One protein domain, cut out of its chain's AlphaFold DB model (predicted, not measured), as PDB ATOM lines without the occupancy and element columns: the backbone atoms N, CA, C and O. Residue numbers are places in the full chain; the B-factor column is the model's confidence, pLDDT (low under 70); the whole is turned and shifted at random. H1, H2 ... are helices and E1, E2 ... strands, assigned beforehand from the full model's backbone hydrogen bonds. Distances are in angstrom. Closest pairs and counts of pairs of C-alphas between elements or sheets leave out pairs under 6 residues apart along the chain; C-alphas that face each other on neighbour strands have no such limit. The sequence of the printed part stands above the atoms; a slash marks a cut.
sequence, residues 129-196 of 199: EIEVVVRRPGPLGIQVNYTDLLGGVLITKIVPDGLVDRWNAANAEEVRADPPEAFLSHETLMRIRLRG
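This is residues 129 to 196 of the 199 residues of the protein "RBM25 protein" of Symbiodinium natans (UniProt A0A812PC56). Two small two-stranded sheets lie partly face to face with their strands crossed, the parallel pair E1 and E4 in one layer and the antiparallel hairpin E2 and E3 in the other, and the short helix H1 packs at one side of them, mainly on E1. A long loop, residues 171 to 187, leads from H1 to E4. The printed part has 68 residues with four named strands and one named helix, in the order E1, E2, E3, H1, E4, and its class is mixed, helices and strands. It is compact, with a radius of gyration of the C-alphas of 11.7 A, and spans 32 by 27 by 20 A.

E1 is residues 129 to 135, 20.1 A from first to last C-alpha, and begins with C-alpha 129 at (82.003, 56.410, 70.587). E2 is residues 142 to 147, 16.3 A long. E3 is residues 152 to 158, 17.0 A long. H1 is residues 163 to 170, 10.7 A long, with C-alpha 163 at (70.495, 64.056, 83.397). E4, the longest strand by residues, is residues 188 to 195, 21.3 A long, and ends with C-alpha 195 at (81.262, 70.608, 82.905).

E1 and E4 are parallel neighbours, with 31 degrees between their directions. N 132 and O 191 are 3.1 A apart, and N 191 and O 130 are 3.0 A apart, both within hydrogen-bond range. E2 and E3 form a hairpin, antiparallel at 146 degrees. Here N 143 and O 157 are 2.8 A apart, and N 154 and O 145 are 2.9 A apart, again within hydrogen-bond range. Between the two sheets, E3 and E4 are near each other, with 10 pairs of C-alphas within 10 A. E1 and E3 are apart, and E2 and E4 are apart. H1 has 7 pairs of C-alphas within 8 A of E1, the closest being those of Val 134 and Leu 163, 6.3 A apart. With E3 it has 2 such pairs, the closest being those of Ile 158 and Asp 165, also 6.3 A apart. In H1 every O i to N i+4 pair is within hydrogen-bond range.

The two C-alphas farthest apart, those of Leu 184 and Gly 196, are 34.5 A from each other. The printed part has no cut. The links E2 to E3 and E3 to H1 are tight, E1 to E2 is short, and H1 to E4 is long, with 17 residues. The mean pLDDT of the printed part is 74.4, and that of E4 is 54. Residue 147, residues 149 to 151, residue 174 and residues 179 to 196 are under 70.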
ATOM      1  N   GLU A 129      81.554  55.551  69.492       82.69
ATOM      2  CA  GLU A 129      82.003  56.410  70.587       82.69
ATOM      3  C   GLU A 129      81.209  57.717  70.603       82.69
ATOM      4  O   GLU A 129      81.061  58.371  69.570       82.69
ATOM      5  N   ILE A 130      80.704  58.097  71.779       82.62
ATOM      6  CA  ILE A 130      79.864  59.288  71.927       82.62
ATOM      7  C   ILE A 130      80.348  60.149  73.093       82.62
ATOM      8  O   ILE A 130      80.758  59.631  74.138       82.62
ATOM      9  N   GLU A 131      80.278  61.470  72.925       82.94
ATOM     10  CA  GLU A 131      80.527  62.431  73.999       82.94
ATOM     11  C   GLU A 131      79.198  62.940  74.550       82.94
ATOM     12  O   GLU A 131      78.416  63.581  73.850       82.94
ATOM     13  N   VAL A 132      78.965  62.685  75.835       86.06
ATOM     14  CA  VAL A 132      77.761  63.155  76.524       86.06
ATOM     15  C   VAL A 132      78.118  64.279  77.475       86.06
ATOM     16  O   VAL A 132      78.928  64.116  78.394       86.06
ATOM     17  N   VAL A 133      77.475  65.425  77.254       86.75
ATOM     18  CA  VAL A 133      77.673  66.646  78.034       86.75
ATOM     19  C   VAL A 133      76.376  66.993  78.749       86.75
ATOM     20  O   VAL A 133      75.376  67.346  78.128       86.75
ATOM     21  N   VAL A 134      76.415  66.949  80.078       86.44
ATOM     22  CA  VAL A 134      75.280  67.298  80.942       86.44
ATOM     23  C   VAL A 134      75.609  68.503  81.820       86.44
ATOM     24  O   VAL A 134      76.762  68.718  82.206       86.44
ATOM     25  N   ARG A 135      74.589  69.306  82.142       86.12
ATOM     26  CA  ARG A 135      74.710  70.487  83.011       86.12
ATOM     27  C   ARG A 135      74.158  70.187  84.403       86.12
ATOM     28  O   ARG A 135      73.127  69.542  84.539       86.12
ATOM     29  N   ARG A 136      74.866  70.665  85.428       84.00
ATOM     30  CA  ARG A 136      74.468  70.588  86.845       84.00
ATOM     31  C   ARG A 136      73.566  71.782  87.220       84.00
ATOM     32  O   ARG A 136      73.669  72.808  86.547       84.00
ATOM     33  N   PRO A 137      72.752  71.694  88.296       87.75
ATOM     34  CA  PRO A 137      72.661  70.613  89.295       87.75
ATOM     35  C   PRO A 137      71.744  69.444  88.887       87.75
ATOM     36  O   PRO A 137      70.916  69.580  87.996       87.75
ATOM     37  N   GLY A 138      71.895  68.293  89.555       85.06
ATOM     38  CA  GLY A 138      71.049  67.102  89.370       85.06
ATOM     39  C   GLY A 138      71.831  65.776  89.379       85.06
ATOM     40  O   GLY A 138      73.051  65.788  89.179       85.06
ATOM     41  N   PRO A 139      71.164  64.632  89.628       88.69
ATOM     42  CA  PRO A 139      71.786  63.316  89.523       88.69
ATOM     43  C   PRO A 139      72.005  62.929  88.055       88.69
ATOM     44  O   PRO A 139      71.157  63.183  87.202       88.69
ATOM     45  N   LEU A 140      73.119  62.251  87.753       89.62
ATOM     46  CA  LEU A 140      73.374  61.748  86.396       89.62
ATOM     47  C   LEU A 140      72.289  60.773  85.923       89.62
ATOM     48  O   LEU A 140      71.937  60.780  84.748       89.62
ATOM     49  N   GLY A 141      71.738  59.983  86.849       92.44
ATOM     50  CA  GLY A 141      70.720  58.983  86.549       92.44
ATOM     51  C   GLY A 141      71.269  57.802  85.760       92.44
ATOM     52  O   GLY A 141      70.656  57.377  84.791       92.44
ATOM     53  N   ILE A 142      72.427  57.278  86.162       91.19
ATOM     54  CA  ILE A 142      73.020  56.069  85.582       91.19
ATOM     55  C   ILE A 142      73.332  55.067  86.689       91.19
ATOM     56  O   ILE A 142      73.783  55.450  87.770       91.19
ATOM     57  N   GLN A 143      73.094  53.789  86.416       88.00
ATOM     58  CA  GLN A 143      73.661  52.680  87.169       88.00
ATOM     59  C   GLN A 143      74.776  52.068  86.350       88.00
ATOM     60  O   GLN A 143      74.713  51.990  85.121       88.00
ATOM     61  N   VAL A 144      75.808  51.663  87.066       85.69
ATOM     62  CA  VAL A 144      77.068  51.270  86.481       85.69
ATOM     63  C   VAL A 144      77.566  49.988  87.115       85.69
ATOM     64  O   VAL A 144      77.404  49.783  88.316       85.69
ATOM     65  N   ASN A 145      78.189  49.150  86.298       79.06
ATOM     66  CA  ASN A 145      78.967  48.005  86.725       79.06
ATOM     67  C   ASN A 145      80.447  48.249  86.409       79.06
ATOM     68  O   ASN A 145      80.787  48.905  85.421       79.06
ATOM     69  N   TYR A 146      81.323  47.724  87.256       75.38
ATOM     70  CA  TYR A 146      82.768  47.871  87.132       75.38
ATOM     71  C   TYR A 146      83.390  46.487  87.025       75.38
ATOM     72  O   TYR A 146      83.039  45.575  87.769       75.38
ATOM     73  N   THR A 147      84.336  46.348  86.111       69.25
ATOM     74  CA  THR A 147      85.198  45.173  86.008       69.25
ATOM     75  C   THR A 147      86.596  45.667  85.682       69.25
ATOM     76  O   THR A 147      86.774  46.568  84.853       69.25
ATOM     77  N   ASP A 148      87.592  45.074  86.330       73.25
ATOM     78  CA  ASP A 148      88.997  45.448  86.160       73.25
ATOM     79  C   ASP A 148      89.485  45.213  84.716       73.25
ATOM     80  O   ASP A 148      90.486  45.786  84.288       73.25
ATOM     81  N   LEU A 149      88.749  44.416  83.931       68.69
ATOM     82  CA  LEU A 149      89.084  44.074  82.549       68.69
ATOM     83  C   LEU A 149      88.752  45.181  81.538       68.69
ATOM     84  O   LEU A 149      89.442  45.314  80.525       68.69
ATOM     85  N   LEU A 150      87.715  45.990  81.782       65.81
ATOM     86  CA  LEU A 150      87.242  46.971  80.794       65.81
ATOM     87  C   LEU A 150      88.073  48.258  80.774       65.81
ATOM     88  O   LEU A 150      88.015  49.008  79.798       65.81
ATOM     89  N   GLY A 151      88.865  48.521  81.819       66.06
ATOM     90  CA  GLY A 151      89.570  49.799  81.985       66.06
ATOM     91  C   GLY A 151      88.618  51.005  82.018       66.06
ATOM     92  O   GLY A 151      89.025  52.124  81.713       66.06
ATOM     93  N   GLY A 152      87.342  50.761  82.335       73.81
ATOM     94  CA  GLY A 152      86.229  51.695  82.240       73.81
ATOM     95  C   GLY A 152      84.996  51.163  82.971       73.81
ATOM     96  O   GLY A 152      85.077  50.200  83.731       73.81
ATOM     97  N   VAL A 153      83.856  51.814  82.754       78.00
ATOM     98  CA  VAL A 153      82.614  51.557  83.487       78.00
ATOM     99  C   VAL A 153      81.514  51.163  82.507       78.00
ATOM    100  O   VAL A 153      81.302  51.864  81.520       78.00
ATOM    101  N   LEU A 154      80.808  50.067  82.781       80.00
ATOM    102  CA  LEU A 154      79.673  49.625  81.975       80.00
ATOM    103  C   LEU A 154      78.390  50.256  82.514       80.00
ATOM    104  O   LEU A 154      78.061  50.069  83.682       80.00
ATOM    105  N   ILE A 155      77.641  50.977  81.683       84.62
ATOM    106  CA  ILE A 155      76.324  51.491  82.073       84.62
ATOM    107  C   ILE A 155      75.309  50.369  81.910       84.62
ATOM    108  O   ILE A 155      75.048  49.912  80.802       84.62
ATOM    109  N   THR A 156      74.733  49.931  83.024       83.56
ATOM    110  CA  THR A 156      73.749  48.844  83.047       83.56
ATOM    111  C   THR A 156      72.323  49.361  83.007       83.56
ATOM    112  O   THR A 156      71.419  48.658  82.565       83.56
ATOM    113  N   LYS A 157      72.097  50.596  83.464       86.19
ATOM    114  CA  LYS A 157      70.762  51.191  83.486       86.19
ATOM    115  C   LYS A 157      70.817  52.705  83.418       86.19
ATOM    116  O   LYS A 157      71.622  53.332  84.103       86.19
ATOM    117  N   ILE A 158      69.880  53.288  82.680       90.06
ATOM    118  CA  ILE A 158      69.535  54.704  82.792       90.06
ATOM    119  C   ILE A 158      68.316  54.838  83.697       90.06
ATOM    120  O   ILE A 158      67.329  54.113  83.564       90.06
ATOM    121  N   VAL A 159      68.415  55.737  84.670       91.50
ATOM    122  CA  VAL A 159      67.336  56.068  85.596       91.50
ATOM    123  C   VAL A 159      66.473  57.158  84.954       91.50
ATOM    124  O   VAL A 159      67.032  58.194  84.578       91.50
ATOM    125  N   PRO A 160      65.143  56.959  84.871       91.88
ATOM    126  CA  PRO A 160      64.223  57.967  84.353       91.88
ATOM    127  C   PRO A 160      64.393  59.323  85.037       91.88
ATOM    128  O   PRO A 160      64.734  59.392  86.222       91.88
ATOM    129  N   ASP A 161      64.174  60.396  84.279       89.50
ATOM    130  CA  ASP A 161      64.282  61.797  84.707       89.50
ATOM    131  C   ASP A 161      65.691  62.255  85.127       89.50
ATOM    132  O   ASP A 161      65.886  63.421  85.507       89.50
ATOM    133  N   GLY A 162      66.690  61.375  85.016       91.94
ATOM    134  CA  GLY A 162      68.102  61.680  85.210       91.94
ATOM    135  C   GLY A 162      68.679  62.589  84.125       91.94
ATOM    136  O   GLY A 162      68.109  62.757  83.047       91.94
ATOM    137  N   LEU A 163      69.850  63.179  84.382       92.31
ATOM    138  CA  LEU A 163      70.495  64.056  83.397       92.31
ATOM    139  C   LEU A 163      70.841  63.331  82.086       92.31
ATOM    140  O   LEU A 163      70.724  63.937  81.023       92.31
ATOM    141  N   VAL A 164      71.256  62.059  82.146       91.38
ATOM    142  CA  VAL A 164      71.559  61.260  80.944       91.38
ATOM    143  C   VAL A 164      70.285  60.862  80.197       91.38
ATOM    144  O   VAL A 164      70.271  60.918  78.975       91.38
ATOM    145  N   ASP A 165      69.198  60.553  80.906       91.75
ATOM    146  CA  ASP A 165      67.891  60.261  80.300       91.75
ATOM    147  C   ASP A 165      67.357  61.460  79.501       91.75
ATOM    148  O   ASP A 165      67.027  61.355  78.320       91.75
ATOM    149  N   ARG A 166      67.396  62.656  80.102       91.06
ATOM    150  CA  ARG A 166      67.018  63.902  79.414       91.06
ATOM    151  C   ARG A 166      67.932  64.215  78.238       91.06
ATOM    152  O   ARG A 166      67.467  64.726  77.221       91.06
ATOM    153  N   TRP A 167      69.228  63.935  78.375       90.88
ATOM    154  CA  TRP A 167      70.164  64.078  77.266       90.88
ATOM    155  C   TRP A 167      69.799  63.120  76.125       90.88
ATOM    156  O   TRP A 167      69.707  63.572  74.989       90.88
ATOM    157  N   ASN A 168      69.488  61.851  76.411       89.56
ATOM    158  CA  ASN A 168      69.029  60.893  75.401       89.56
ATOM    159  C   ASN A 168      67.756  61.375  74.698       89.56
ATOM    160  O   ASN A 168      67.685  61.313  73.475       89.56
ATOM    161  N   ALA A 169      66.780  61.900  75.444       89.44
ATOM    162  CA  ALA A 169      65.550  62.447  74.871       89.44
ATOM    163  C   ALA A 169      65.818  63.624  73.912       89.44
ATOM    164  O   ALA A 169      65.155  63.747  72.888       89.44
ATOM    165  N   ALA A 170      66.813  64.461  74.217       88.12
ATOM    166  CA  ALA A 170      67.198  65.602  73.387       88.12
ATOM    167  C   ALA A 170      68.083  65.239  72.176       88.12
ATOM    168  O   ALA A 170      68.237  66.072  71.289       88.12
ATOM    169  N   ASN A 171      68.670  64.037  72.139       85.69
ATOM    170  CA  ASN A 171      69.594  63.587  71.083       85.69
ATOM    171  C   ASN A 171      69.096  62.310  70.370       85.69
ATOM    172  O   ASN A 171      69.865  61.627  69.697       85.69
ATOM    173  N   ALA A 172      67.806  61.979  70.509       77.38
ATOM    174  CA  ALA A 172      67.251  60.674  70.144       77.38
ATOM    175  C   ALA A 172      67.422  60.280  68.665       77.38
ATOM    176  O   ALA A 172      67.490  59.086  68.373       77.38
ATOM    177  N   GLU A 173      67.482  61.256  67.757       70.81
ATOM    178  CA  GLU A 173      67.588  61.029  66.308       70.81
ATOM    179  C   GLU A 173      69.028  60.798  65.832       70.81
ATOM    180  O   GLU A 173      69.241  60.167  64.800       70.81
ATOM    181  N   GLU A 174      70.021  61.271  66.587       68.62
ATOM    182  CA  GLU A 174      71.429  61.166  66.201       68.62
ATOM    183  C   GLU A 174      72.104  59.987  66.898       68.62
ATOM    184  O   GLU A 174      72.701  59.122  66.251       68.62
ATOM    185  N   VAL A 175      72.027  59.961  68.231       74.50
ATOM    186  CA  VAL A 175      72.801  59.064  69.087       74.50
ATOM    187  C   VAL A 175      72.165  58.997  70.473       74.50
ATOM    188  O   VAL A 175      71.800  60.013  71.060       74.50
ATOM    189  N   ARG A 176      72.147  57.801  71.068       76.19
ATOM    190  CA  ARG A 176      71.709  57.613  72.452       76.19
ATOM    191  C   ARG A 176      72.752  56.888  73.290       76.19
ATOM    192  O   ARG A 176      73.487  56.028  72.804       76.19
ATOM    193  N   ALA A 177      72.790  57.241  74.566       74.44
ATOM    194  CA  ALA A 177      73.710  56.713  75.559       74.44
ATOM    195  C   ALA A 177      73.130  55.532  76.349       74.44
ATOM    196  O   ALA A 177      73.406  55.393  77.535       74.44
ATOM    197  N   ASP A 178      72.264  54.738  75.727       72.56
ATOM    198  CA  ASP A 178      71.554  53.658  76.406       72.56
ATOM    199  C   ASP A 178      72.461  52.453  76.715       72.56
ATOM    200  O   ASP A 178      73.498  52.268  76.067       72.56
ATOM    201  N   PRO A 179      72.076  51.607  77.692       64.56
ATOM    202  CA  PRO A 179      72.747  50.337  77.930       64.56
ATOM    203  C   PRO A 179      72.747  49.477  76.657       64.56
ATOM    204  O   PRO A 179      71.790  49.541  75.878       64.56
ATOM    205  N   PRO A 180      73.760  48.620  76.460       59.31
ATOM    206  CA  PRO A 180      73.897  47.813  75.246       59.31
ATOM    207  C   PRO A 180      72.689  46.900  74.951       59.31
ATOM    208  O   PRO A 180      72.419  46.588  73.794       59.31
ATOM    209  N   GLU A 181      71.888  46.540  75.959       56.91
ATOM    210  CA  GLU A 181      70.671  45.732  75.786       56.91
ATOM    211  C   GLU A 181      69.462  46.500  75.220       56.91
ATOM    212  O   GLU A 181      68.509  45.877  74.751       56.91
ATOM    213  N   ALA A 182      69.476  47.836  75.232       48.81
ATOM    214  CA  ALA A 182      68.318  48.649  74.851       48.81
ATOM    215  C   ALA A 182      68.086  48.738  73.329       48.81
ATOM    216  O   ALA A 182      67.009  49.158  72.902       48.81
ATOM    217  N   PHE A 183      69.050  48.317  72.498       40.03
ATOM    218  CA  PHE A 183      68.929  48.365  71.040       40.03
ATOM    219  C   PHE A 183      69.420  47.099  70.344       40.03
ATOM    220  O   PHE A 183      70.602  46.760  70.336       40.03
ATOM    221  N   LEU A 184      68.525  46.497  69.562       36.69
ATOM    222  CA  LEU A 184      68.899  45.496  68.561       36.69
ATOM    223  C   LEU A 184      69.645  46.099  67.347       36.69
ATOM    224  O   LEU A 184      70.066  45.340  66.483       36.69
ATOM    225  N   SER A 185      69.868  47.424  67.273       39.41
ATOM    226  CA  SER A 185      70.475  48.074  66.092       39.41
ATOM    227  C   SER A 185      71.683  48.993  66.345       39.41
ATOM    228  O   SER A 185      72.579  48.996  65.502       39.41
ATOM    229  N   HIS A 186      71.879  49.605  67.529       43.06
ATOM    230  CA  HIS A 186      73.107  50.383  67.835       43.06
ATOM    231  C   HIS A 186      73.618  50.177  69.278       43.06
ATOM    232  O   HIS A 186      72.897  50.464  70.221       43.06
ATOM    233  N   GLU A 187      74.849  49.678  69.455       53.12
ATOM    234  CA  GLU A 187      75.524  49.614  70.764       53.12
ATOM    235  C   GLU A 187      76.581  50.719  70.857       53.12
ATOM    236  O   GLU A 187      77.303  50.989  69.889       53.12
ATOM    237  N   THR A 188      76.669  51.347  72.028       54.31
ATOM    238  CA  THR A 188      77.347  52.632  72.207       54.31
ATOM    239  C   THR A 188      78.406  52.546  73.304       54.31
ATOM    240  O   THR A 188      78.109  52.183  74.440       54.31
ATOM    241  N   LEU A 189      79.643  52.938  72.989       55.97
ATOM    242  CA  LEU A 189      80.693  53.181  73.977       55.97
ATOM    243  C   LEU A 189      80.634  54.659  74.394       55.97
ATOM    244  O   LEU A 189      80.782  55.557  73.568       55.97
ATOM    245  N   MET A 190      80.414  54.938  75.678       60.19
ATOM    246  CA  MET A 190      80.148  56.302  76.150       60.19
ATOM    247  C   MET A 190      81.356  56.906  76.874       60.19
ATOM    248  O   MET A 190      81.878  56.324  77.826       60.19
ATOM    249  N   ARG A 191      81.751  58.127  76.492       58.53
ATOM    250  CA  ARG A 191      82.603  58.995  77.315       58.53
ATOM    251  C   ARG A 191      81.762  60.126  77.908       58.53
ATOM    252  O   ARG A 191      81.172  60.929  77.188       58.53
ATOM    253  N   ILE A 192      81.726  60.214  79.238       60.41
ATOM    254  CA  ILE A 192      80.980  61.261  79.953       60.41
ATOM    255  C   ILE A 192      81.939  62.383  80.348       60.41
ATOM    256  O   ILE A 192      82.859  62.162  81.139       60.41
ATOM    257  N   ARG A 193      81.697  63.607  79.862       55.94
ATOM    258  CA  ARG A 193      82.389  64.806  80.355       55.94
ATOM    259  C   ARG A 193      81.447  65.671  81.179       55.94
ATOM    260  O   ARG A 193      80.424  66.157  80.703       55.94
ATOM    261  N   LEU A 194      81.835  65.924  82.426       43.69
ATOM    262  CA  LEU A 194      81.097  66.802  83.329       43.69
ATOM    263  C   LEU A 194      81.680  68.215  83.252       43.69
ATOM    264  O   LEU A 194      82.822  68.436  83.650       43.69
ATOM    265  N   ARG A 195      80.897  69.190  82.777       42.72
ATOM    266  CA  ARG A 195      81.262  70.608  82.905       42.72
ATOM    267  C   ARG A 195      80.711  71.164  84.214       42.72
ATOM    268  O   ARG A 195      79.500  71.275  84.391       42.72
ATOM    269  N   GLY A 196      81.610  71.525  85.124       37.91
ATOM    270  CA  GLY A 196      81.278  72.374  86.262       37.91
ATOM    271  C   GLY A 196      81.232  73.829  85.811       37.91
ATOM    272  O   GLY A 196      82.245  74.361  85.365       37.91
TER     273      GLY A 196